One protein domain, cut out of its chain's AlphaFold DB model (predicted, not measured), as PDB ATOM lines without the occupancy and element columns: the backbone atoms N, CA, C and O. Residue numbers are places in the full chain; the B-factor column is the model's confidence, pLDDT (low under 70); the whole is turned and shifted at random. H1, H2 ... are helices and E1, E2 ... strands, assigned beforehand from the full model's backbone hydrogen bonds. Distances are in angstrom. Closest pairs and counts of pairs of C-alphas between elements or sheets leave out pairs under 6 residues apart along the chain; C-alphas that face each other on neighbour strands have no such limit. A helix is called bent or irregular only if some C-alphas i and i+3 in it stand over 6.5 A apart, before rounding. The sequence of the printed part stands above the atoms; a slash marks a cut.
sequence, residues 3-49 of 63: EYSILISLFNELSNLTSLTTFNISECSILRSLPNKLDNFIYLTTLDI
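AT A GLANCE: This is residues 3 to 49 of the 63 residues of an uncharacterized protein of Physcomitrium patens (UniProt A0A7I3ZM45). The chain is wound in an open, flattened coil of two stacked turns, with H1 and then H2 along one side and the two short strands E1 and E2 side by side along the other. Each turn runs out through its helix and comes back roughly the opposite way through its strand, and residues 25 to 35 lead from the first turn into the second. The printed part has 47 residues, with two named helices and two named strands in the order H1, E1, H2, E2, and the sheet, of order E1, E2, is parallel. The class is mixed, helices and strands, although under half of the residues, 23, are in named elements. The whole is compact, with a radius of gyration of the C-alphas of 10.3 A, and it spans 27 by 19 by 14 A.

HOW THE PARTS SIT: Helix H1, residues 3 to 14, comes first, and a short link leads from it to strand E1, residues 22 to 24. A long link then leads to helix H2, residues 36 to 40. H1 and H2 are close but not clearly touching, with 2 pairs of C-alphas within 8 A; the closest C-alphas, those of Phe 11 and Lys 37, are 7.4 A apart. A tight link joins H2 to strand E2, residues 46 to 48. E1 and E2 are parallel neighbours, with an angle of 1 degree between their directions. C-alphas 22 and 46, which face each other, are 4.6 A apart. Across this pair, N 23 and O 46 at 2.8 A and N 48 and O 23 at 2.9 A are within hydrogen-bond range. E1, H2 and E2 form a strand-helix-strand unit, two parallel neighbour strands with a helix between them along the chain, and its crossover is right-handed. H1 and E2 are apart. In H1, 7 of 8 O i to N i+4 pairs are within hydrogen-bond range; in H2, 0 of 1 is, beside 1 of 2 O i to N i+3 pairs.

IN THESE COORDINATES: H1 begins at C-alpha 3, at (101.677, 75.526, 79.131), and is 17.5 A long from first to last C-alpha. It is neither bent nor irregular, but only just: C-alphas 3 and 6 are 6.1 A apart. E1 begins at C-alpha 22, at (87.131, 57.155, 81.511), and is 6.5 A long. H2 is 9.2 A long and irregular, with C-alphas 36 and 39 7.1 A apart. E2 is 6.4 A long and ends at C-alpha 48, at (86.770, 62.479, 75.504).

THE WHOLE: The two C-alphas farthest apart, those of Glu 3 and Tyr 43, are 27.4 A apart. The printed part has no cut, and its long link is the one of 11 residues from E1 to H2. The mean pLDDT of the printed part is 79.4, and residues 3 to 7 and 36 to 37 are under 70.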
ATOM      1  N   GLU A   3     102.946  76.279  79.248       52.59
ATOM      2  CA  GLU A   3     101.677  75.526  79.131       52.59
ATOM      3  C   GLU A   3     101.859  73.997  79.076       52.59
ATOM      4  O   GLU A   3     101.039  73.252  79.602       52.59
ATOM      5  N   TYR A   4     102.963  73.519  78.492       58.19
ATOM      6  CA  TYR A   4     103.234  72.083  78.342       58.19
ATOM      7  C   TYR A   4     103.539  71.391  79.683       58.19
ATOM      8  O   TYR A   4     103.285  70.201  79.851       58.19
ATOM      9  N   SER A   5     104.061  72.145  80.658       64.19
ATOM     10  CA  SER A   5     104.525  71.600  81.939       64.19
ATOM     11  C   SER A   5     103.370  71.133  82.832       64.19
ATOM     12  O   SER A   5     103.436  70.056  83.423       64.19
ATOM     13  N   ILE A   6     102.271  71.899  82.873       68.94
ATOM     14  CA  ILE A   6     101.088  71.569  83.687       68.94
ATOM     15  C   ILE A   6     100.442  70.277  83.183       68.94
ATOM     16  O   ILE A   6     100.077  69.414  83.976       68.94
ATOM     17  N   LEU A   7     100.358  70.116  81.862       69.69
ATOM     18  CA  LEU A   7      99.761  68.937  81.256       69.69
ATOM     19  C   LEU A   7     100.584  67.671  81.512       69.69
ATOM     20  O   LEU A   7     100.024  66.645  81.887       69.69
ATOM     21  N   ILE A   8     101.912  67.738  81.362       72.19
ATOM     22  CA  ILE A   8     102.788  66.608  81.705       72.19
ATOM     23  C   ILE A   8     102.629  66.240  83.183       72.19
ATOM     24  O   ILE A   8     102.562  65.055  83.505       72.19
ATOM     25  N   SER A   9     102.568  67.233  84.077       78.12
ATOM     26  CA  SER A   9     102.396  66.988  85.511       78.12
ATOM     27  C   SER A   9     101.069  66.289  85.801       78.12
ATOM     28  O   SER A   9     101.068  65.263  86.474       78.12
ATOM     29  N   LEU A  10      99.969  66.776  85.213       77.81
ATOM     30  CA  LEU A  10      98.649  66.158  85.332       77.81
ATOM     31  C   LEU A  10      98.693  64.691  84.889       77.81
ATOM     32  O   LEU A  10      98.280  63.804  85.622       77.81
ATOM     33  N   PHE A  11      99.243  64.411  83.709       75.25
ATOM     34  CA  PHE A  11      99.320  63.044  83.201       75.25
ATOM     35  C   PHE A  11     100.270  62.143  83.996       75.25
ATOM     36  O   PHE A  11     100.014  60.947  84.098       75.25
ATOM     37  N   ASN A  12     101.340  62.683  84.582       76.94
ATOM     38  CA  ASN A  12     102.192  61.928  85.501       76.94
ATOM     39  C   ASN A  12     101.429  61.545  86.774       76.94
ATOM     40  O   ASN A  12     101.526  60.402  87.213       76.94
ATOM     41  N   GLU A  13     100.648  62.460  87.346       79.25
ATOM     42  CA  GLU A  13      99.802  62.157  88.505       79.25
ATOM     43  C   GLU A  13      98.717  61.135  88.156       79.25
ATOM     44  O   GLU A  13      98.530  60.154  88.878       79.25
ATOM     45  N   LEU A  14      98.066  61.310  87.002       79.81
ATOM     46  CA  LEU A  14      97.053  60.389  86.500       79.81
ATOM     47  C   LEU A  14      97.642  59.019  86.141       79.81
ATOM     48  O   LEU A  14      96.947  58.027  86.291       79.81
ATOM     49  N   SER A  15      98.912  58.917  85.736       75.81
ATOM     50  CA  SER A  15      99.521  57.629  85.360       75.81
ATOM     51  C   SER A  15      99.595  56.602  86.498       75.81
ATOM     52  O   SER A  15      99.759  55.413  86.237       75.81
ATOM     53  N   ASN A  16      99.408  57.038  87.748       77.69
ATOM     54  CA  ASN A  16      99.260  56.146  88.900       77.69
ATOM     55  C   ASN A  16      97.831  55.586  89.047       77.69
ATOM     56  O   ASN A  16      97.608  54.640  89.802       77.69
ATOM     57  N   LEU A  17      96.853  56.150  88.331       81.56
ATOM     58  CA  LEU A  17      95.465  55.696  88.277       81.56
ATOM     59  C   LEU A  17      95.327  54.586  87.234       81.56
ATOM     60  O   LEU A  17      94.676  54.742  86.203       81.56
ATOM     61  N   THR A  18      95.948  53.443  87.514       77.88
ATOM     62  CA  THR A  18      95.965  52.300  86.591       77.88
ATOM     63  C   THR A  18      94.557  51.824  86.234       77.88
ATOM     64  O   THR A  18      94.336  51.437  85.096       77.88
ATOM     65  N   SER A  19      93.593  51.936  87.156       87.00
ATOM     66  CA  SER A  19      92.178  51.559  86.983       87.00
ATOM     67  C   SER A  19      91.298  52.603  86.278       87.00
ATOM     68  O   SER A  19      90.074  52.470  86.296       87.00
ATOM     69  N   LEU A  20      91.868  53.668  85.708       88.12
ATOM     70  CA  LEU A  20      91.087  54.710  85.042       88.12
ATOM     71  C   LEU A  20      90.421  54.153  83.776       88.12
ATOM     72  O   LEU A  20      91.105  53.768  82.833       88.12
ATOM     73  N   THR A  21      89.087  54.143  83.743       91.81
ATOM     74  CA  THR A  21      88.308  53.662  82.588       91.81
ATOM     75  C   THR A  21      87.817  54.785  81.686       91.81
ATOM     76  O   THR A  21      87.621  54.584  80.491       91.81
ATOM     77  N   THR A  22      87.626  55.983  82.238       90.38
ATOM     78  CA  THR A  22      87.131  57.155  81.511       90.38
ATOM     79  C   THR A  22      87.989  58.366  81.829       90.38
ATOM     80  O   THR A  22      88.193  58.690  82.999       90.38
ATOM     81  N   PHE A  23      88.440  59.065  80.792       86.94
ATOM     82  CA  PHE A  23      89.147  60.329  80.910       86.94
ATOM     83  C   PHE A  23      88.493  61.374  80.007       86.94
ATOM     84  O   PHE A  23      88.492  61.243  78.786       86.94
ATOM     85  N   ASN A  24      87.897  62.399  80.617       87.75
ATOM     86  CA  ASN A  24      87.219  63.476  79.908       87.75
ATOM     87  C   ASN A  24      87.973  64.789  80.124       87.75
ATOM     88  O   ASN A  24      88.086  65.270  81.250       87.75
ATOM     89  N   ILE A  25      88.479  65.348  79.029       85.25
ATOM     90  CA  ILE A  25      89.111  66.666  78.954       85.25
ATOM     91  C   ILE A  25      88.472  67.505  77.845       85.25
ATOM     92  O   ILE A  25      89.138  68.342  77.235       85.25
ATOM     93  N   SER A  26      87.188  67.263  77.573       89.06
ATOM     94  CA  SER A  26      86.404  68.027  76.609       89.06
ATOM     95  C   SER A  26      86.479  69.529  76.896       89.06
ATOM     96  O   SER A  26      86.641  69.970  78.035       89.06
ATOM     97  N   GLU A  27      86.415  70.327  75.832       89.00
ATOM     98  CA  GLU A  27      86.489  71.793  75.867       89.00
ATOM     99  C   GLU A  27      87.831  72.360  76.367       89.00
ATOM    100  O   GLU A  27      87.962  73.572  76.566       89.00
ATOM    101  N   CYS A  28      88.870  71.529  76.508       84.75
ATOM    102  CA  CYS A  28      90.199  71.988  76.896       84.75
ATOM    103  C   CYS A  28      90.908  72.689  75.725       84.75
ATOM    104  O   CYS A  28      91.654  72.099  74.943       84.75
ATOM    105  N   SER A  29      90.686  73.996  75.613       81.31
ATOM    106  CA  SER A  29      91.244  74.850  74.559       81.31
ATOM    107  C   SER A  29      92.748  75.105  74.685       81.31
ATOM    108  O   SER A  29      93.353  75.590  73.735       81.31
ATOM    109  N   ILE A  30      93.371  74.771  75.819       77.31
ATOM    110  CA  ILE A  30      94.824  74.902  76.036       77.31
ATOM    111  C   ILE A  30      95.595  73.616  75.716       77.31
ATOM    112  O   ILE A  30      96.826  73.624  75.660       77.31
ATOM    113  N   LEU A  31      94.885  72.502  75.525       78.00
ATOM    114  CA  LEU A  31      95.486  71.204  75.271       78.00
ATOM    115  C   LEU A  31      96.075  71.184  73.861       78.00
ATOM    116  O   LEU A  31      95.330  71.160  72.889       78.00
ATOM    117  N   ARG A  32      97.408  71.200  73.748       77.50
ATOM    118  CA  ARG A  32      98.103  71.212  72.448       77.50
ATOM    119  C   ARG A  32      98.409  69.826  71.901       77.50
ATOM    120  O   ARG A  32      98.393  69.645  70.695       77.50
ATOM    121  N   SER A  33      98.682  68.861  72.769       75.81
ATOM    122  CA  SER A  33      98.923  67.468  72.399       75.81
ATOM    123  C   SER A  33      98.526  66.556  73.553       75.81
ATOM    124  O   SER A  33      98.440  66.996  74.699       75.81
ATOM    125  N   LEU A  34      98.300  65.281  73.254       75.69
ATOM    126  CA  LEU A  34      98.249  64.241  74.274       75.69
ATOM    127  C   LEU A  34      99.683  63.755  74.544       75.69
ATOM    128  O   LEU A  34     100.484  63.694  73.610       75.69
ATOM    129  N   PRO A  35     100.050  63.439  75.793       71.12
ATOM    130  CA  PRO A  35     101.358  62.877  76.083       71.12
ATOM    131  C   PRO A  35     101.421  61.402  75.688       71.12
ATOM    132  O   PRO A  35     100.457  60.659  75.851       71.12
ATOM    133  N   ASN A  36     102.616  60.951  75.310       68.44
ATOM    134  CA  ASN A  36     102.909  59.561  74.933       68.44
ATOM    135  C   ASN A  36     102.753  58.551  76.092       68.44
ATOM    136  O   ASN A  36     103.031  57.376  75.929       68.44
ATOM    137  N   LYS A  37     102.350  58.999  77.287       68.56
ATOM    138  CA  LYS A  37     102.137  58.148  78.471       68.56
ATOM    139  C   LYS A  37     100.709  57.615  78.586       68.56
ATOM    140  O   LYS A  37     100.354  57.076  79.632       68.56
ATOM    141  N   LEU A  38      99.884  57.777  77.548       74.00
ATOM    142  CA  LEU A  38      98.548  57.180  77.520       74.00
ATOM    143  C   LEU A  38      98.589  55.649  77.660       74.00
ATOM    144  O   LEU A  38      97.667  55.076  78.231       74.00
ATOM    145  N   ASP A  39      99.700  55.024  77.270       73.12
ATOM    146  CA  ASP A  39      99.974  53.591  77.432       73.12
ATOM    147  C   ASP A  39      99.875  53.100  78.888       73.12
ATOM    148  O   ASP A  39      99.640  51.919  79.136       73.12
ATOM    149  N   ASN A  40     100.013  53.998  79.873       78.69
ATOM    150  CA  ASN A  40      99.889  53.648  81.289       78.69
ATOM    151  C   ASN A  40      98.432  53.412  81.724       78.69
ATOM    152  O   ASN A  40      98.195  52.766  82.745       78.69
ATOM    153  N   PHE A  41      97.448  53.907  80.969       83.56
ATOM    154  CA  PHE A  41      96.030  53.725  81.279       83.56
ATOM    155  C   PHE A  41      95.475  52.466  80.607       83.56
ATOM    156  O   PHE A  41      94.608  52.530  79.739       83.56
ATOM    157  N   ILE A  42      95.965  51.301  81.032       83.94
ATOM    158  CA  ILE A  42      95.650  50.000  80.415       83.94
ATOM    159  C   ILE A  42      94.154  49.637  80.407       83.94
ATOM    160  O   ILE A  42      93.732  48.805  79.609       83.94
ATOM    161  N   TYR A  43      93.351  50.240  81.292       88.38
ATOM    162  CA  TYR A  43      91.904  50.016  81.378       88.38
ATOM    163  C   TYR A  43      91.073  51.166  80.793       88.38
ATOM    164  O   TYR A  43      89.845  51.134  80.904       88.38
ATOM    165  N   LEU A  44      91.704  52.172  80.179       87.94
ATOM    166  CA  LEU A  44      91.000  53.310  79.598       87.94
ATOM    167  C   LEU A  44      90.180  52.851  78.393       87.94
ATOM    168  O   LEU A  44      90.721  52.449  77.368       87.94
ATOM    169  N   THR A  45      88.861  52.935  78.514       90.62
ATOM    170  CA  THR A  45      87.922  52.596  77.440       90.62
ATOM    171  C   THR A  45      87.343  53.836  76.778       90.62
ATOM    172  O   THR A  45      86.879  53.764  75.643       90.62
ATOM    173  N   THR A  46      87.360  54.975  77.475       91.00
ATOM    174  CA  THR A  46      86.768  56.225  76.999       91.00
ATOM    175  C   THR A  46      87.735  57.387  77.191       91.00
ATOM    176  O   THR A  46      88.093  57.717  78.321       91.00
ATOM    177  N   LEU A  47      88.113  58.042  76.092       87.00
ATOM    178  CA  LEU A  47      88.848  59.306  76.082       87.00
ATOM    179  C   LEU A  47      88.012  60.361  75.352       87.00
ATOM    180  O   LEU A  47      87.831  60.272  74.139       87.00
ATOM    181  N   ASP A  48      87.513  61.357  76.081       89.00
ATOM    182  CA  ASP A  48      86.770  62.479  75.504       89.00
ATOM    183  C   ASP A  48      87.667  63.719  75.408       89.00
ATOM    184  O   ASP A  48      88.037  64.329  76.410       89.00
ATOM    185  N   ILE A  49      88.016  64.065  74.170       85.81
ATOM    186  CA  ILE A  49      88.792  65.252  73.775       85.81
ATOM    187  C   ILE A  49      87.963  66.186  72.884       85.81
ATOM    188  O   ILE A  49      88.504  66.984  72.113       85.81
TER     189      ILE A  49